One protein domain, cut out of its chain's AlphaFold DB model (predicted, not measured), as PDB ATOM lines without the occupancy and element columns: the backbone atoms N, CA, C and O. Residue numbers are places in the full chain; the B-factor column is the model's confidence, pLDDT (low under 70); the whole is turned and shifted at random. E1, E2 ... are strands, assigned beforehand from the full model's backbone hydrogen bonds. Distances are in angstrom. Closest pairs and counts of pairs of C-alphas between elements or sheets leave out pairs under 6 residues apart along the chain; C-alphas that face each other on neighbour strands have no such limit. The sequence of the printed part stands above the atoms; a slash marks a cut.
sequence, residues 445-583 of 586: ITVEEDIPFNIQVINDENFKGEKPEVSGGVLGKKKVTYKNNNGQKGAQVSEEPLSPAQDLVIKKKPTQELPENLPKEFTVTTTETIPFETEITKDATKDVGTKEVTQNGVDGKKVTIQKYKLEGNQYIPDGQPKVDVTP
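What this domain is: This is residues 445 to 583 of the 586 residues of the protein "G5 domain protein" of Peptoniphilus harei ACS-146-V-Sch2b (UniProt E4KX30). What is the main picture? It is a long thin rod whose body is one twisted, curled wall of six antiparallel strands, in the order E4, E3, E1, E6, E7, E8, with the small parallel pair E2 and E5 beyond one end of it. At the other end the link from E6 to E7 runs out, and its residues 540 to 546 stick out free. What is it built of? The printed part has 139 residues with eight named strands, E1 to E8 along the chain, and no named helix; the class is all strand. How spread out is it? It is extended, with a radius of gyration of the C-alphas of 23.8 A and spans of 84 by 27 by 25 A.

Where its parts are: Where are the first strands? E1, residues 445 to 451, begins with C-alpha 445 at (199.835, 109.580, 211.535) and is 19.3 A long. E2, residues 455 to 459, is 12.8 A long. What follows? E3, residues 476 to 485, is 28.2 A long; E4, residues 488 to 499, is 26.0 A long and bends by 92 degrees at residue 491; E5, residues 504 to 508, is 13.1 A long. Where are the last strands? E6, residues 521 to 530, is 29.6 A long, and E7, residues 556 to 567, is 35.8 A long. E8, residues 570 to 582, is 33.3 A long, bends by 60 degrees at residue 575 and ends with C-alpha 582 at (188.624, 113.542, 204.245).

How they stand to each other: Which strands are neighbours of E1? E3 is antiparallel to it at 158 degrees, with N 447 and O 480 2.8 A apart; E6 is antiparallel to it at 170 degrees, with N 527 and O 448 2.7 A apart. What lies toward the edges? E3 and the edge strand E4 form a hairpin, with N 490 and O 483 2.8 A apart. E6, E7 and the edge strand E8 form a meander, each strand the antiparallel neighbour of the one before, with N 526 and O 560 2.8 A apart and N 559 and O 580 2.8 A apart. And the small pair? E2 and E5 are parallel at 19 degrees, with N 506 and O 456 2.8 A apart, and E5 is apart from E1 and E8, for instance.

The domain as a whole: How large is it? The two C-alphas farthest apart, those of Asn 462 and Thr 541, are 85.1 A apart. Is it unbroken? The printed part has no cut, and the long links are E2 to E3, E5 to E6 and E6 to E7. Is confidence low anywhere? No printed residue is under 70, and the mean pLDDT of the printed part is 84.7.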
ATOM      1  N   ILE A 445     200.424 109.875 212.851       86.62
ATOM      2  CA  ILE A 445     199.835 109.580 211.535       86.62
ATOM      3  C   ILE A 445     200.137 108.119 211.202       86.62
ATOM      4  O   ILE A 445     201.285 107.685 211.314       86.62
ATOM      5  N   THR A 446     199.132 107.361 210.763       88.81
ATOM      6  CA  THR A 446     199.320 105.960 210.346       88.81
ATOM      7  C   THR A 446     199.006 105.784 208.872       88.81
ATOM      8  O   THR A 446     198.079 106.397 208.352       88.81
ATOM      9  N   VAL A 447     199.795 104.969 208.179       91.81
ATOM     10  CA  VAL A 447     199.650 104.688 206.750       91.81
ATOM     11  C   VAL A 447     199.592 103.186 206.558       91.81
ATOM     12  O   VAL A 447     200.557 102.498 206.864       91.81
ATOM     13  N   GLU A 448     198.479 102.675 206.054       91.69
ATOM     14  CA  GLU A 448     198.314 101.273 205.681       91.69
ATOM     15  C   GLU A 448     198.324 101.158 204.161       91.69
ATOM     16  O   GLU A 448     197.519 101.799 203.490       91.69
ATOM     17  N   GLU A 449     199.236 100.366 203.607       91.75
ATOM     18  CA  GLU A 449     199.371 100.195 202.161       91.75
ATOM     19  C   GLU A 449     199.340  98.730 201.745       91.75
ATOM     20  O   GLU A 449     199.987  97.878 202.364       91.75
ATOM     21  N   ASP A 450     198.571  98.446 200.691       91.88
ATOM     22  CA  ASP A 450     198.565  97.140 200.049       91.88
ATOM     23  C   ASP A 450     199.853  96.959 199.224       91.88
ATOM     24  O   ASP A 450     200.330  97.869 198.544       91.88
ATOM     25  N   ILE A 451     200.410  95.754 199.259       88.38
ATOM     26  CA  ILE A 451     201.619  95.371 198.534       88.38
ATOM     27  C   ILE A 451     201.181  94.519 197.334       88.38
ATOM     28  O   ILE A 451     200.558  93.470 197.543       88.38
ATOM     29  N   PRO A 452     201.473  94.936 196.086       87.81
ATOM     30  CA  PRO A 452     201.099  94.177 194.899       87.81
ATOM     31  C   PRO A 452     201.809  92.819 194.856       87.81
ATOM     32  O   PRO A 452     202.929  92.674 195.345       87.81
ATOM     33  N   PHE A 453     201.162  91.840 194.228       86.06
ATOM     34  CA  PHE A 453     201.762  90.546 193.913       86.06
ATOM     35  C   PHE A 453     202.168  90.484 192.434       86.06
ATOM     36  O   PHE A 453     201.604  91.183 191.589       86.06
ATOM     37  N   ASN A 454     203.131  89.626 192.107       84.31
ATOM     38  CA  ASN A 454     203.603  89.406 190.740       84.31
ATOM     39  C   ASN A 454     203.018  88.118 190.142       84.31
ATOM     40  O   ASN A 454     202.498  87.265 190.859       84.31
ATOM     41  N   ILE A 455     203.121  87.959 188.817       83.88
ATOM     42  CA  ILE A 455     202.856  86.676 188.151       83.88
ATOM     43  C   ILE A 455     204.174  85.921 187.995       83.88
ATOM     44  O   ILE A 455     205.124  86.437 187.409       83.88
ATOM     45  N   GLN A 456     204.206  84.673 188.455       83.38
ATOM     46  CA  GLN A 456     205.310  83.752 188.212       83.38
ATOM     47  C   GLN A 456     204.857  82.624 187.282       83.38
ATOM     48  O   GLN A 456     204.020  81.802 187.645       83.38
ATOM     49  N   VAL A 457     205.421  82.568 186.074       82.06
ATOM     50  CA  VAL A 457     205.126  81.506 185.100       82.06
ATOM     51  C   VAL A 457     206.188  80.414 185.194       82.06
ATOM     52  O   VAL A 457     207.351  80.635 184.864       82.06
ATOM     53  N   ILE A 458     205.776  79.219 185.607       83.62
ATOM     54  CA  ILE A 458     206.617  78.026 185.699       83.62
ATOM     55  C   ILE A 458     206.311  77.127 184.498       83.62
ATOM     56  O   ILE A 458     205.252  76.497 184.425       83.62
ATOM     57  N   ASN A 459     207.249  77.061 183.553       82.44
ATOM     58  CA  ASN A 459     207.175  76.125 182.433       82.44
ATOM     59  C   ASN A 459     207.739  74.762 182.867       82.44
ATOM     60  O   ASN A 459     208.918  74.662 183.192       82.44
ATOM     61  N   ASP A 460     206.909  73.723 182.861       83.25
ATOM     62  CA  ASP A 460     207.287  72.354 183.228       83.25
ATOM     63  C   ASP A 460     206.966  71.407 182.062       83.25
ATOM     64  O   ASP A 460     205.803  71.172 181.725       83.25
ATOM     65  N   GLU A 461     208.008  70.872 181.422       82.94
ATOM     66  CA  GLU A 461     207.881  69.938 180.294       82.94
ATOM     67  C   GLU A 461     207.146  68.641 180.679       82.94
ATOM     68  O   GLU A 461     206.481  68.036 179.838       82.94
ATOM     69  N   ASN A 462     207.189  68.256 181.961       81.25
ATOM     70  CA  ASN A 462     206.557  67.053 182.501       81.25
ATOM     71  C   ASN A 462     205.164  67.308 183.105       81.25
ATOM     72  O   ASN A 462     204.572  66.399 183.697       81.25
ATOM     73  N   PHE A 463     204.615  68.520 182.971       84.62
ATOM     74  CA  PHE A 463     203.290  68.854 183.488       84.62
ATOM     75  C   PHE A 463     202.206  67.972 182.841       84.62
ATOM     76  O   PHE A 463     202.040  67.959 181.623       84.62
ATOM     77  N   LYS A 464     201.459  67.208 183.648       77.56
ATOM     78  CA  LYS A 464     200.466  66.229 183.156       77.56
ATOM     79  C   LYS A 464     199.051  66.796 182.978       77.56
ATOM     80  O   LYS A 464     198.196  66.089 182.456       77.56
ATOM     81  N   GLY A 465     198.797  68.036 183.405       78.38
ATOM     82  CA  GLY A 465     197.487  68.680 183.290       78.38
ATOM     83  C   GLY A 465     197.164  69.127 181.861       78.38
ATOM     84  O   GLY A 465     198.024  69.645 181.147       78.38
ATOM     85  N   GLU A 466     195.908  68.949 181.444       78.19
ATOM     86  CA  GLU A 466     195.428  69.403 180.128       78.19
ATOM     87  C   GLU A 466     195.310  70.933 180.036       78.19
ATOM     88  O   GLU A 466     195.493  71.501 178.960       78.19
ATOM     89  N   LYS A 467     195.060  71.608 181.167       80.25
ATOM     90  CA  LYS A 467     194.969  73.073 181.291       80.25
ATOM     91  C   LYS A 467     195.994  73.592 182.312       80.25
ATOM     92  O   LYS A 467     196.311  72.839 183.235       80.25
ATOM     93  N   PRO A 468     196.495  74.839 182.175       84.69
ATOM     94  CA  PRO A 468     197.386  75.447 183.163       84.69
ATOM     95  C   PRO A 468     196.796  75.422 184.577       84.69
ATOM     96  O   PRO A 468     195.601  75.658 184.759       84.69
ATOM     97  N   GLU A 469     197.641  75.169 185.572       84.06
ATOM     98  CA  GLU A 469     197.285  75.278 186.989       84.06
ATOM     99  C   GLU A 469     197.613  76.691 187.483       84.06
ATOM    100  O   GLU A 469     198.705  77.200 187.221       84.06
ATOM    101  N   VAL A 470     196.667  77.335 188.172       83.75
ATOM    102  CA  VAL A 470     196.780  78.728 188.630       83.75
ATOM    103  C   VAL A 470     196.570  78.787 190.139       83.75
ATOM    104  O   VAL A 470     195.514  78.376 190.624       83.75
ATOM    105  N   SER A 471     197.541  79.326 190.878       80.06
ATOM    106  CA  SER A 471     197.334  79.736 192.271       80.06
ATOM    107  C   SER A 471     196.712  81.132 192.320       80.06
ATOM    108  O   SER A 471     196.952  81.953 191.440       80.06
ATOM    109  N   GLY A 472     195.914  81.434 193.344       78.94
ATOM    110  CA  GLY A 472     195.425  82.800 193.550       78.94
ATOM    111  C   GLY A 472     196.566  83.737 193.953       78.94
ATOM    112  O   GLY A 472     197.392  83.363 194.783       78.94
ATOM    113  N   GLY A 473     196.601  84.943 193.381       84.50
ATOM    114  CA  GLY A 473     197.433  86.036 193.888       84.50
ATOM    115  C   GLY A 473     196.709  86.788 195.005       84.50
ATOM    116  O   GLY A 473     195.506  87.039 194.897       84.50
ATOM    117  N   VAL A 474     197.424  87.139 196.073       87.19
ATOM    118  CA  VAL A 474     196.869  87.866 197.228       87.19
ATOM    119  C   VAL A 474     197.758  89.061 197.541       87.19
ATOM    120  O   VAL A 474     198.979  88.930 197.635       87.19
ATOM    121  N   LEU A 475     197.146  90.236 197.704       88.19
ATOM    122  CA  LEU A 475     197.859  91.444 198.113       88.19
ATOM    123  C   LEU A 475     198.410  91.283 199.531       88.19
ATOM    124  O   LEU A 475     197.709  90.835 200.442       88.19
ATOM    125  N   GLY A 476     199.657  91.698 199.714       86.12
ATOM    126  CA  GLY A 476     200.197  91.919 201.047       86.12
ATOM    127  C   GLY A 476     199.655  93.221 201.623       86.12
ATOM    128  O   GLY A 476     199.032  94.007 200.916       86.12
ATOM    129  N   LYS A 477     199.921  93.474 202.898       91.88
ATOM    130  CA  LYS A 477     199.633  94.744 203.561       91.88
ATOM    131  C   LYS A 477     200.738  95.073 204.538       91.88
ATOM    132  O   LYS A 477     201.270  94.181 205.200       91.88
ATOM    133  N   LYS A 478     201.038  96.354 204.698       89.88
ATOM    134  CA  LYS A 478     201.877  96.840 205.795       89.88
ATOM    135  C   LYS A 478     201.348  98.146 206.360       89.88
ATOM    136  O   LYS A 478     200.597  98.855 205.694       89.88
ATOM    137  N   LYS A 479     201.757  98.445 207.587       92.06
ATOM    138  CA  LYS A 479     201.421  99.661 208.315       92.06
ATOM    139  C   LYS A 479     202.685 100.414 208.683       92.06
ATOM    140  O   LYS A 479     203.627  99.830 209.206       92.06
ATOM    141  N   VAL A 480     202.690 101.718 208.457       92.00
ATOM    142  CA  VAL A 480     203.789 102.608 208.814       92.00
ATOM    143  C   VAL A 480     203.255 103.718 209.705       92.00
ATOM    144  O   VAL A 480     202.227 104.327 209.409       92.00
ATOM    145  N   THR A 481     203.948 103.980 210.807       87.75
ATOM    146  CA  THR A 481     203.583 105.023 211.769       87.75
ATOM    147  C   THR A 481     204.578 106.169 211.672       87.75
ATOM    148  O   THR A 481     205.787 105.940 211.662       87.75
ATOM    149  N   TYR A 482     204.082 107.403 211.632       89.56
ATOM    150  CA  TYR A 482     204.877 108.625 211.525       89.56
ATOM    151  C   TYR A 482     204.552 109.584 212.666       89.56
ATOM    152  O   TYR A 482     203.404 109.674 213.110       89.56
ATOM    153  N   LYS A 483     205.551 110.366 213.093       86.88
ATOM    154  CA  LYS A 483     205.299 111.538 213.941       86.88
ATOM    155  C   LYS A 483     204.354 112.498 213.219       86.88
ATOM    156  O   LYS A 483     204.512 112.724 212.018       86.88
ATOM    157  N   ASN A 484     203.393 113.054 213.946       83.50
ATOM    158  CA  ASN A 484     202.486 114.060 213.412       83.50
ATOM    159  C   ASN A 484     203.113 115.455 213.552       83.50
ATOM    160  O   ASN A 484     203.225 115.974 214.658       83.50
ATOM    161  N   ASN A 485     203.512 116.060 212.432       82.75
ATOM    162  CA  ASN A 485     204.005 117.434 212.380       82.75
ATOM    163  C   ASN A 485     202.907 118.333 211.791       82.75
ATOM    164  O   ASN A 485     202.965 118.688 210.615       82.75
ATOM    165  N   ASN A 486     201.894 118.670 212.593       75.25
ATOM    166  CA  ASN A 486     200.756 119.516 212.199       75.25
ATOM    167  C   ASN A 486     200.015 119.003 210.948       75.25
ATOM    168  O   ASN A 486     199.859 119.709 209.951       75.25
ATOM    169  N   GLY A 487     199.597 117.737 210.979       72.69
ATOM    170  CA  GLY A 487     198.852 117.089 209.897       72.69
ATOM    171  C   GLY A 487     199.722 116.579 208.747       72.69
ATOM    172  O   GLY A 487     199.193 116.066 207.763       72.69
ATOM    173  N   GLN A 488     201.049 116.691 208.858       80.62
ATOM    174  CA  GLN A 488     202.003 116.173 207.877       80.62
ATOM    175  C   GLN A 488     202.868 115.060 208.474       80.62
ATOM    176  O   GLN A 488     203.241 115.099 209.649       80.62
ATOM    177  N   LYS A 489     203.225 114.069 207.644       87.69
ATOM    178  CA  LYS A 489     204.131 112.978 208.031       87.69
ATOM    179  C   LYS A 489     205.510 113.534 208.383       87.69
ATOM    180  O   LYS A 489     206.199 114.083 207.527       87.69
ATOM    181  N   GLY A 490     205.906 113.370 209.641       84.56
ATOM    182  CA  GLY A 490     207.259 113.610 210.124       84.56
ATOM    183  C   GLY A 490     208.153 112.376 209.981       84.56
ATOM    184  O   GLY A 490     208.023 111.591 209.042       84.56
ATOM    185  N   ALA A 491     209.067 112.187 210.934       86.12
ATOM    186  CA  ALA A 491     209.931 111.009 210.966       86.12
ATOM    187  C   ALA A 491     209.111 109.714 211.100       86.12
ATOM    188  O   ALA A 491     208.164 109.653 211.892       86.12
ATOM    189  N   GLN A 492     209.504 108.679 210.353       89.75
ATOM    190  CA  GLN A 492     208.979 107.327 210.527       89.75
ATOM    191  C   GLN A 492     209.349 106.819 211.924       89.75
ATOM    192  O   GLN A 492     210.506 106.882 212.335       89.75
ATOM    193  N   VAL A 493     208.343 106.351 212.653       89.62
ATOM    194  CA  VAL A 493     208.457 105.822 214.016       89.62
ATOM    195  C   VAL A 493     208.558 104.301 213.979       89.62
ATOM    196  O   VAL A 493     209.387 103.723 214.675       89.62
ATOM    197  N   SER A 494     207.737 103.652 213.153       87.62
ATOM    198  CA  SER A 494     207.716 102.195 213.009       87.62
ATOM    199  C   SER A 494     207.156 101.768 211.653       87.62
ATOM    200  O   SER A 494     206.414 102.513 211.016       87.62
ATOM    201  N   GLU A 495     207.513 100.561 211.220       91.44
ATOM    202  CA  GLU A 495     206.926  99.865 210.072       91.44
ATOM    203  C   GLU A 495     206.671  98.409 210.459       91.44
ATOM    204  O   GLU A 495     207.541  97.745 211.018       91.44
ATOM    205  N   GLU A 496     205.461  97.939 210.185       90.38
ATOM    206  CA  GLU A 496     204.964  96.626 210.569       90.38
ATOM    207  C   GLU A 496     204.341  95.932 209.346       90.38
ATOM    208  O   GLU A 496     203.403  96.468 208.745       90.38
ATOM    209  N   PRO A 497     204.824  94.743 208.945       86.69
ATOM    210  CA  PRO A 497     204.145  93.942 207.935       86.69
ATOM    211  C   PRO A 497     202.859  93.350 208.530       86.69
ATOM    212  O   PRO A 497     202.909  92.630 209.522       86.69
ATOM    213  N   LEU A 498     201.706  93.619 207.911       88.88
ATOM    214  CA  LEU A 498     200.407  93.084 208.340       88.88
ATOM    215  C   LEU A 498     200.095  91.746 207.654       88.88
ATOM    216  O   LEU A 498     199.575  90.826 208.282       88.88
ATOM    217  N   SER A 499     200.427  91.618 206.368       88.50
ATOM    218  CA  SER A 499     200.341  90.361 205.618       88.50
ATOM    219  C   SER A 499     201.353  90.333 204.465       88.50
ATOM    220  O   SER A 499     201.549  91.349 203.796       88.50
ATOM    221  N   PRO A 500     202.016  89.195 204.193       85.25
ATOM    222  CA  PRO A 500     202.892  89.078 203.032       85.25
ATOM    223  C   PRO A 500     202.073  89.030 201.735       85.25
ATOM    224  O   PRO A 500     200.972  88.480 201.714       85.25
ATOM    225  N   ALA A 501     202.618  89.580 200.648       87.50
ATOM    226  CA  ALA A 501     202.051  89.385 199.316       87.50
ATOM    227  C   ALA A 501     202.346  87.962 198.829       87.50
ATOM    228  O   ALA A 501     203.444  87.443 199.047       87.50
ATOM    229  N   GLN A 502     201.372  87.340 198.169       85.56
ATOM    230  CA  GLN A 502     201.523  86.023 197.562       85.56
ATOM    231  C   GLN A 502     201.406  86.144 196.046       85.56
ATOM    232  O   GLN A 502     200.350  86.515 195.532       85.56
ATOM    233  N   ASP A 503     202.491  85.805 195.349       87.81
ATOM    234  CA  ASP A 503     202.549  85.813 193.890       87.81
ATOM    235  C   ASP A 503     201.554  84.820 193.272       87.81
ATOM    236  O   ASP A 503     201.320  83.719 193.778       87.81
ATOM    237  N   LEU A 504     200.979  85.225 192.141       85.56
ATOM    238  CA  LEU A 504     200.115  84.395 191.316       85.56
ATOM    239  C   LEU A 504     201.009  83.463 190.495       85.56
ATOM    240  O   LEU A 504     201.699  83.898 189.571       85.56
ATOM    241  N   VAL A 505     201.009  82.176 190.825       84.94
ATOM    242  CA  VAL A 505     201.841  81.168 190.168       84.94
ATOM    243  C   VAL A 505     201.028  80.454 189.097       84.94
ATOM    244  O   VAL A 505     199.931  79.962 189.356       84.94
ATOM    245  N   ILE A 506     201.582  80.376 187.890       85.06
ATOM    246  CA  ILE A 506     200.986  79.680 186.749       85.06
ATOM    247  C   ILE A 506     201.920  78.552 186.346       85.06
ATOM    248  O   ILE A 506     203.040  78.808 185.907       85.06
ATOM    249  N   LYS A 507     201.456  77.307 186.444       84.06
ATOM    250  CA  LYS A 507     202.208  76.133 185.999       84.06
ATOM    251  C   LYS A 507     201.623  75.595 184.695       84.06
ATOM    252  O   LYS A 507     200.441  75.261 184.634       84.06
ATOM    253  N   LYS A 508     202.444  75.528 183.644       83.75
ATOM    254  CA  LYS A 508     202.025  75.109 182.294       83.75
ATOM    255  C   LYS A 508     203.143  74.392 181.535       83.75
ATOM    256  O   LYS A 508     204.311  74.507 181.894       83.75
ATOM    257  N   LYS A 509     202.809  73.707 180.440       82.75
ATOM    258  CA  LYS A 509     203.801  73.276 179.438       82.75
ATOM    259  C   LYS A 509     204.336  74.485 178.655       82.75
ATOM    260  O   LYS A 509     203.587  75.445 178.450       82.75
ATOM    261  N   PRO A 510     205.570  74.436 178.113       80.81
ATOM    262  CA  PRO A 510     206.102  75.516 177.275       80.81
ATOM    263  C   PRO A 510     205.186  75.893 176.100       80.81
ATOM    264  O   PRO A 510     205.068  77.069 175.770       80.81
ATOM    265  N   THR A 511     204.491  74.907 175.522       77.19
ATOM    266  CA  THR A 511     203.599  75.058 174.362       77.19
ATOM    267  C   THR A 511     202.167  75.495 174.697       77.19
ATOM    268  O   THR A 511     201.399  75.757 173.778       77.19
ATOM    269  N   GLN A 512     201.780  75.568 175.978       80.12
ATOM    270  CA  GLN A 512     200.449  76.033 176.400       80.12
ATOM    271  C   GLN A 512     200.424  77.564 176.542       80.12
ATOM    272  O   GLN A 512     201.377  78.150 177.060       80.12
ATOM    273  N   GLU A 513     199.334  78.214 176.127       80.38
ATOM    274  CA  GLU A 513     199.110  79.649 176.364       80.38
ATOM    275  C   GLU A 513     198.743  79.944 177.829       80.38
ATOM    276  O   GLU A 513     198.504  79.033 178.630       80.38
ATOM    277  N   LEU A 514     198.742  81.230 178.200       77.88
ATOM    278  CA  LEU A 514     198.247  81.652 179.508       77.88
ATOM    279  C   LEU A 514     196.746  81.343 179.634       77.88
ATOM    280  O   LEU A 514     196.003  81.479 178.664       77.88
ATOM    281  N   PRO A 515     196.282  80.933 180.821       79.38
ATOM    282  CA  PRO A 515     194.881  80.601 181.023       79.38
ATOM    283  C   PRO A 515     193.991  81.854 180.922       79.38
ATOM    284  O   PRO A 515     194.293  82.899 181.495       79.38
ATOM    285  N   GLU A 516     192.867  81.749 180.205       75.25
ATOM    286  CA  GLU A 516     191.962  82.880 179.922       75.25
ATOM    287  C   GLU A 516     191.286  83.473 181.174       75.25
ATOM    288  O   GLU A 516     190.768  84.589 181.135       75.25
ATOM    289  N   ASN A 517     191.281  82.740 182.290       77.94
ATOM    290  CA  ASN A 517     190.617  83.110 183.542       77.94
ATOM    291  C   ASN A 517     191.513  83.880 184.530       77.94
ATOM    292  O   ASN A 517     191.163  83.973 185.709       77.94
ATOM    293  N   LEU A 518     192.654  84.417 184.091       80.81
ATOM    294  CA  LEU A 518     193.462  85.303 184.932       80.81
ATOM    295  C   LEU A 518     192.698  86.597 185.261       80.81
ATOM    296  O   LEU A 518     191.979  87.121 184.402       80.81
ATOM    297  N   PRO A 519     192.864  87.155 186.476       81.75
ATOM    298  CA  PRO A 519     192.362  88.487 186.779       81.75
ATOM    299  C   PRO A 519     192.934  89.486 185.770       81.75
ATOM    300  O   PRO A 519     194.140  89.577 185.575       81.75
ATOM    301  N   LYS A 520     192.070  90.230 185.081       83.69
ATOM    302  CA  LYS A 520     192.539  91.220 184.099       83.69
ATOM    303  C   LYS A 520     193.044  92.494 184.770       83.69
ATOM    304  O   LYS A 520     193.880  93.187 184.199       83.69
ATOM    305  N   GLU A 521     192.564  92.774 185.981       87.88
ATOM    306  CA  GLU A 521     192.961  93.924 186.784       87.88
ATOM    307  C   GLU A 521     192.815  93.670 188.293       87.88
ATOM    308  O   GLU A 521     192.046  92.803 188.718       87.88
ATOM    309  N   PHE A 522     193.536  94.451 189.102       88.00
ATOM    310  CA  PHE A 522     193.326  94.583 190.548       88.00
ATOM    311  C   PHE A 522     193.637  96.011 191.020       88.00
ATOM    312  O   PHE A 522     194.184  96.821 190.273       88.00
ATOM    313  N   THR A 523     193.299  96.332 192.269       89.62
ATOM    314  CA  THR A 523     193.596  97.634 192.888       89.62
ATOM    315  C   THR A 523     194.430  97.487 194.148       89.62
ATOM    316  O   THR A 523     194.112  96.653 194.988       89.62
ATOM    317  N   VAL A 524     195.431  98.349 194.306       89.75
ATOM    318  CA  VAL A 524     196.183  98.555 195.552       89.75
ATOM    319  C   VAL A 524     195.674  99.816 196.227       89.75
ATOM    320  O   VAL A 524     195.499 100.844 195.568       89.75
ATOM    321  N   THR A 525     195.450  99.738 197.535       89.81
ATOM    322  CA  THR A 525     194.986 100.860 198.348       89.81
ATOM    323  C   THR A 525     196.064 101.290 199.335       89.81
ATOM    324  O   THR A 525     196.584 100.476 200.091       89.81
ATOM    325  N   THR A 526     196.341 102.591 199.388       90.94
ATOM    326  CA  THR A 526     197.100 103.236 200.465       90.94
ATOM    327  C   THR A 526     196.159 104.136 201.253       90.94
ATOM    328  O   THR A 526     195.540 105.038 200.695       90.94
ATOM    329  N   THR A 527     196.044 103.905 202.553       89.94
ATOM    330  CA  THR A 527     195.199 104.656 203.476       89.94
ATOM    331  C   THR A 527     196.061 105.357 204.510       89.94
ATOM    332  O   THR A 527     196.732 104.707 205.296       89.94
ATOM    333  N   GLU A 528     196.009 106.679 204.546       91.31
ATOM    334  CA  GLU A 528     196.653 107.521 205.547       91.31
ATOM    335  C   GLU A 528     195.603 108.090 206.506       91.31
ATOM    336  O   GLU A 528     194.668 108.759 206.071       91.31
ATOM    337  N   THR A 529     195.758 107.830 207.799       90.69
ATOM    338  CA  THR A 529     194.893 108.331 208.873       90.69
ATOM    339  C   THR A 529     195.586 109.495 209.574       90.69
ATOM    340  O   THR A 529     196.698 109.336 210.082       90.69
ATOM    341  N   ILE A 530     194.926 110.654 209.599       88.50
ATOM    342  CA  ILE A 530     195.424 111.901 210.189       88.50
ATOM    343  C   ILE A 530     194.624 112.166 211.468       88.50
ATOM    344  O   ILE A 530     193.421 112.402 211.368       88.50
ATOM    345  N   PRO A 531     195.238 112.134 212.659       86.94
ATOM    346  CA  PRO A 531     194.484 112.270 213.895       86.94
ATOM    347  C   PRO A 531     193.943 113.695 214.093       86.94
ATOM    348  O   PRO A 531     194.623 114.659 213.738       86.94
ATOM    349  N   PHE A 532     192.754 113.837 214.688       85.06
ATOM    350  CA  PHE A 532     192.204 115.153 215.070       85.06
ATOM    351  C   PHE A 532     193.001 115.805 216.215       85.06
ATOM    352  O   PHE A 532     193.653 115.111 216.997       85.06
ATOM    353  N   GLU A 533     192.925 117.125 216.376       79.56
ATOM    354  CA  GLU A 533     193.539 117.859 217.495       79.56
ATOM    355  C   GLU A 533     192.560 118.033 218.663       79.56
ATOM    356  O   GLU A 533     191.354 118.109 218.463       79.56
ATOM    357  N   THR A 534     193.071 118.102 219.894       80.12
ATOM    358  CA  THR A 534     192.240 118.288 221.096       80.12
ATOM    359  C   THR A 534     192.458 119.687 221.677       80.12
ATOM    360  O   THR A 534     193.579 120.012 222.066       80.12
ATOM    361  N   GLU A 535     191.394 120.483 221.809       79.88
ATOM    362  CA  GLU A 535     191.413 121.787 222.490       79.88
ATOM    363  C   GLU A 535     190.754 121.695 223.880       79.88
ATOM    364  O   GLU A 535     189.742 121.017 224.059       79.88
ATOM    365  N   ILE A 536     191.328 122.371 224.882       77.50
ATOM    366  CA  ILE A 536     190.794 122.406 226.252       77.50
ATOM    367  C   ILE A 536     190.606 123.860 226.687       77.50
ATOM    368  O   ILE A 536     191.573 124.617 226.775       77.50
ATOM    369  N   THR A 537     189.374 124.231 227.038       79.44
ATOM    370  CA  THR A 537     189.021 125.563 227.553       79.44
ATOM    371  C   THR A 537     188.528 125.480 229.001       79.44
ATOM    372  O   THR A 537     187.923 124.494 229.420       79.44
ATOM    373  N   LYS A 538     188.833 126.503 229.814       78.62
ATOM    374  CA  LYS A 538     188.375 126.588 231.212       78.62
ATOM    375  C   LYS A 538     187.028 127.307 231.277       78.62
ATOM    376  O   LYS A 538     186.933 128.445 230.828       78.62
ATOM    377  N   ASP A 539     186.038 126.684 231.912       79.25
ATOM    378  CA  ASP A 539     184.718 127.272 232.167       79.25
ATOM    379  C   ASP A 539     184.515 127.503 233.673       79.25
ATOM    380  O   ASP A 539     184.491 126.563 234.465       79.25
ATOM    381  N   ALA A 540     184.379 128.769 234.076       79.25
ATOM    382  CA  ALA A 540     184.192 129.165 235.474       79.25
ATOM    383  C   ALA A 540     182.765 128.918 236.008       79.25
ATOM    384  O   ALA A 540     182.519 129.131 237.193       79.25
ATOM    385  N   THR A 541     181.823 128.503 235.154       81.38
ATOM    386  CA  THR A 541     180.426 128.235 235.530       81.38
ATOM    387  C   THR A 541     180.164 126.782 235.929       81.38
ATOM    388  O   THR A 541     179.116 126.487 236.506       81.38
ATOM    389  N   LYS A 542     181.099 125.868 235.642       79.38
ATOM    390  CA  LYS A 542     180.984 124.441 235.960       79.38
ATOM    391  C   LYS A 542     181.494 124.132 237.366       79.38
ATOM    392  O   LYS A 542     182.371 124.816 237.893       79.38
ATOM    393  N   ASP A 543     180.971 123.058 237.957       79.19
ATOM    394  CA  ASP A 543     181.454 122.559 239.243       79.19
ATOM    395  C   ASP A 543     182.941 122.193 239.157       79.19
ATOM    396  O   ASP A 543     183.398 121.536 238.213       79.19
ATOM    397  N   VAL A 544     183.704 122.602 240.173       76.38
ATOM    398  CA  VAL A 544     185.146 122.348 240.255       76.38
ATOM    399  C   VAL A 544     185.421 120.847 240.139       76.38
ATOM    400  O   VAL A 544     184.812 120.045 240.846       76.38
ATOM    401  N   GLY A 545     186.366 120.474 239.272       71.62
ATOM    402  CA  GLY A 545     186.794 119.085 239.076       71.62
ATOM    403  C   GLY A 545     186.086 118.335 237.945       71.62
ATOM    404  O   GLY A 545     186.440 117.190 237.669       71.62
ATOM    405  N   THR A 546     185.101 118.949 237.284       75.50
ATOM    406  CA  THR A 546     184.329 118.308 236.209       75.50
ATOM    407  C   THR A 546     184.952 118.516 234.823       75.50
ATOM    408  O   THR A 546     185.671 119.488 234.582       75.50
ATOM    409  N   LYS A 547     184.696 117.571 233.905       77.69
ATOM    410  CA  LYS A 547     185.036 117.651 232.476       77.69
ATOM    411  C   LYS A 547     183.774 117.437 231.652       77.69
ATOM    412  O   LYS A 547     182.979 116.557 231.969       77.69
ATOM    413  N   GLU A 548     183.644 118.187 230.569       82.62
ATOM    414  CA  GLU A 548     182.585 118.021 229.579       82.62
ATOM    415  C   GLU A 548     183.204 118.056 228.183       82.62
ATOM    416  O   GLU A 548     184.036 118.913 227.892       82.62
ATOM    417  N   VAL A 549     182.815 117.108 227.331       83.62
ATOM    418  CA  VAL A 549     183.196 117.103 225.916       83.62
ATOM    419  C   VAL A 549     182.128 117.880 225.160       83.62
ATOM    420  O   VAL A 549     180.997 117.419 225.035       83.62
ATOM    421  N   THR A 550     182.478 119.071 224.683       83.44
ATOM    422  CA  THR A 550     181.563 119.947 223.935       83.44
ATOM    423  C   THR A 550     181.517 119.611 222.446       83.44
ATOM    424  O   THR A 550     180.517 119.885 221.787       83.44
ATOM    425  N   GLN A 551     182.572 118.983 221.924       83.12
ATOM    426  CA  GLN A 551     182.699 118.566 220.532       83.12
ATOM    427  C   GLN A 551     183.520 117.275 220.452       83.12
ATOM    428  O   GLN A 551     184.556 117.150 221.102       83.12
ATOM    429  N   ASN A 552     183.026 116.294 219.693       84.62
ATOM    430  CA  ASN A 552     183.760 115.057 219.431       84.62
ATOM    431  C   ASN A 552     184.617 115.238 218.181       84.62
ATOM    432  O   ASN A 552     184.078 115.568 217.124       84.62
ATOM    433  N   GLY A 553     185.910 114.951 218.299       83.81
ATOM    434  CA  GLY A 553     186.810 114.933 217.156       83.81
ATOM    435  C   GLY A 553     186.716 113.635 216.350       83.81
ATOM    436  O   GLY A 553     186.400 112.567 216.884       83.81
ATOM    437  N   VAL A 554     186.995 113.726 215.050       85.94
ATOM    438  CA  VAL A 554     187.011 112.603 214.104       85.94
ATOM    439  C   VAL A 554     188.286 112.673 213.269       85.94
ATOM    440  O   VAL A 554     188.583 113.706 212.666       85.94
ATOM    441  N   ASP A 555     189.032 111.568 213.217       89.88
ATOM    442  CA  ASP A 555     190.261 111.475 212.425       89.88
ATOM    443  C   ASP A 555     189.985 111.701 210.929       89.88
ATOM    444  O   ASP A 555     189.005 111.215 210.358       89.88
ATOM    445  N   GLY A 556     190.898 112.410 210.277       87.31
ATOM    446  CA  GLY A 556     190.939 112.551 208.831       87.31
ATOM    447  C   GLY A 556     191.478 111.291 208.157       87.31
ATOM    448  O   GLY A 556     192.188 110.480 208.753       87.31
ATOM    449  N   LYS A 557     191.173 111.133 206.869       89.56
ATOM    450  CA  LYS A 557     191.578 109.973 206.075       89.56
ATOM    451  C   LYS A 557     191.911 110.369 204.644       89.56
ATOM    452  O   LYS A 557     191.088 110.970 203.959       89.56
ATOM    453  N   LYS A 558     193.084 109.982 204.154       89.88
ATOM    454  CA  LYS A 558     193.494 110.104 202.753       89.88
ATOM    455  C   LYS A 558     193.660 108.714 202.154       89.88
ATOM    456  O   LYS A 558     194.536 107.962 202.562       89.88
ATOM    457  N   VAL A 559     192.823 108.370 201.182       89.88
ATOM    458  CA  VAL A 559     192.841 107.073 200.499       89.88
ATOM    459  C   VAL A 559     193.332 107.270 199.073       89.88
ATOM    460  O   VAL A 559     192.810 108.100 198.339       89.88
ATOM    461  N   THR A 560     194.343 106.506 198.684       90.56
ATOM    462  CA  THR A 560     194.909 106.481 197.335       90.56
ATOM    463  C   THR A 560     194.707 105.089 196.754       90.56
ATOM    464  O   THR A 560     195.102 104.113 197.382       90.56
ATOM    465  N   ILE A 561     194.087 104.983 195.581       90.94
ATOM    466  CA  ILE A 561     193.801 103.705 194.918       90.94
ATOM    467  C   ILE A 561     194.505 103.681 193.564       90.94
ATOM    468  O   ILE A 561     194.217 104.515 192.703       90.94
ATOM    469  N   GLN A 562     195.393 102.707 193.362       92.19
ATOM    470  CA  GLN A 562     196.073 102.459 192.091       92.19
ATOM    471  C   GLN A 562     195.524 101.188 191.446       92.19
ATOM    472  O   GLN A 562     195.565 100.116 192.048       92.19
ATOM    473  N   LYS A 563     195.037 101.299 190.206       90.62
ATOM    474  CA  LYS A 563     194.670 100.142 189.383       90.62
ATOM    475  C   LYS A 563     195.904  99.541 188.724       90.62
ATOM    476  O   LYS A 563     196.811 100.272 188.332       90.62
ATOM    477  N   TYR A 564     195.898  98.228 188.573       88.44
ATOM    478  CA  TYR A 564     196.882  97.456 187.831       88.44
ATOM    479  C   TYR A 564     196.157  96.606 186.801       88.44
ATOM    480  O   TYR A 564     195.168  95.967 187.148       88.44
ATOM    481  N   LYS A 565     196.658  96.568 185.567       87.69
ATOM    482  CA  LYS A 565     196.136  95.731 184.479       87.69
ATOM    483  C   LYS A 565     197.169  94.707 184.041       87.69
ATOM    484  O   LYS A 565     198.371  94.962 184.127       87.69
ATOM    485  N   LEU A 566     196.700  93.562 183.565       83.56
ATOM    486  CA  LEU A 566     197.554  92.526 183.002       83.56
ATOM    487  C   LEU A 566     197.940  92.886 181.560       83.56
ATOM    488  O   LEU A 566     197.089  92.889 180.673       83.56
ATOM    489  N   GLU A 567     199.225  93.150 181.319       81.69
ATOM    490  CA  GLU A 567     199.791  93.297 179.976       81.69
ATOM    491  C   GLU A 567     200.918  92.277 179.772       81.69
ATOM    492  O   GLU A 567     201.926  92.259 180.480       81.69
ATOM    493  N   GLY A 568     200.734  91.374 178.803       77.88
ATOM    494  CA  GLY A 568     201.636  90.238 178.609       77.88
ATOM    495  C   GLY A 568     201.657  89.320 179.836       77.88
ATOM    496  O   GLY A 568     200.623  88.784 180.227       77.88
ATOM    497  N   ASN A 569     202.835  89.154 180.447       73.88
ATOM    498  CA  ASN A 569     203.041  88.302 181.625       73.88
ATOM    499  C   ASN A 569     203.207  89.108 182.931       73.88
ATOM    500  O   ASN A 569     203.720  88.563 183.908       73.88
ATOM    501  N   GLN A 570     202.829  90.392 182.966       79.94
ATOM    502  CA  GLN A 570     203.028  91.247 184.140       79.94
ATOM    503  C   GLN A 570     201.841  92.183 184.390       79.94
ATOM    504  O   GLN A 570     201.207  92.677 183.460       79.94
ATOM    505  N   TYR A 571     201.564  92.456 185.665       85.25
ATOM    506  CA  TYR A 571     200.656  93.531 186.045       85.25
ATOM    507  C   TYR A 571     201.397  94.860 186.083       85.25
ATOM    508  O   TYR A 571     202.381  95.006 186.810       85.25
ATOM    509  N   ILE A 572     200.902  95.836 185.334       84.19
ATOM    510  CA  ILE A 572     201.444  97.194 185.312       84.19
ATOM    511  C   ILE A 572     200.390  98.196 185.792       84.19
ATOM    512  O   ILE A 572     199.195  97.936 185.623       84.19
ATOM    513  N   PRO A 573     200.794  99.334 186.382       86.94
ATOM    514  CA  PRO A 573     199.860 100.388 186.753       86.94
ATOM    515  C   PRO A 573     199.022 100.849 185.554       86.94
ATOM    516  O   PRO A 573     199.559 101.150 184.488       86.94
ATOM    517  N   ASP A 574     197.708 100.919 185.744       86.88
ATOM    518  CA  ASP A 574     196.759 101.414 184.755       86.88
ATOM    519  C   ASP A 574     196.227 102.788 185.168       86.88
ATOM    520  O   ASP A 574     195.446 102.920 186.113       86.88
ATOM    521  N   GLY A 575     196.676 103.825 184.462       87.19
ATOM    522  CA  GLY A 575     196.268 105.205 184.705       87.19
ATOM    523  C   GLY A 575     196.825 105.829 185.991       87.19
ATOM    524  O   GLY A 575     197.648 105.253 186.704       87.19
ATOM    525  N   GLN A 576     196.382 107.060 186.259       85.31
ATOM    526  CA  GLN A 576     196.757 107.798 187.464       85.31
ATOM    527  C   GLN A 576     195.980 107.296 188.692       85.31
ATOM    528  O   GLN A 576     194.801 106.952 188.569       85.31
ATOM    529  N   PRO A 577     196.605 107.298 189.882       87.75
ATOM    530  CA  PRO A 577     195.942 106.883 191.106       87.75
ATOM    531  C   PRO A 577     194.805 107.844 191.468       87.75
ATOM    532  O   PRO A 577     194.939 109.066 191.366       87.75
ATOM    533  N   LYS A 578     193.687 107.293 191.945       90.31
ATOM    534  CA  LYS A 578     192.579 108.084 192.487       90.31
ATOM    535  C   LYS A 578     192.880 108.434 193.941       90.31
ATOM    536  O   LYS A 578     193.163 107.532 194.725       90.31
ATOM    537  N   VAL A 579     192.791 109.713 194.301       88.62
ATOM    538  CA  VAL A 579     193.010 110.193 195.673       88.62
ATOM    539  C   VAL A 579     191.718 110.790 196.220       88.62
ATOM    540  O   VAL A 579     191.194 111.741 195.647       88.62
ATOM    541  N   ASP A 580     191.248 110.264 197.346       89.62
ATOM    542  CA  ASP A 580     190.117 110.792 198.108       89.62
ATOM    543  C   ASP A 580     190.625 111.271 199.481       89.62
ATOM    544  O   ASP A 580     191.292 110.524 200.199       89.62
ATOM    545  N   VAL A 581     190.337 112.526 199.849       86.94
ATOM    546  CA  VAL A 581     190.784 113.136 201.116       86.94
ATOM    547  C   VAL A 581     189.581 113.565 201.947       86.94
ATOM    548  O   VAL A 581     188.734 114.322 201.484       86.94
ATOM    549  N   THR A 582     189.548 113.111 203.195       87.31
ATOM    550  CA  THR A 582     188.624 113.542 204.245       87.31
ATOM    551  C   THR A 582     189.442 114.263 205.320       87.31
ATOM    552  O   THR A 582     190.336 113.637 205.894       87.31
ATOM    553  N   PRO A 583     189.218 115.565 205.574       83.12
ATOM    554  CA  PRO A 583     189.944 116.291 206.614       83.12
ATOM    555  C   PRO A 583     189.527 115.813 208.010       83.12
ATOM    556  O   PRO A 583     188.401 115.353 208.194       83.12
TER     557      PRO A 583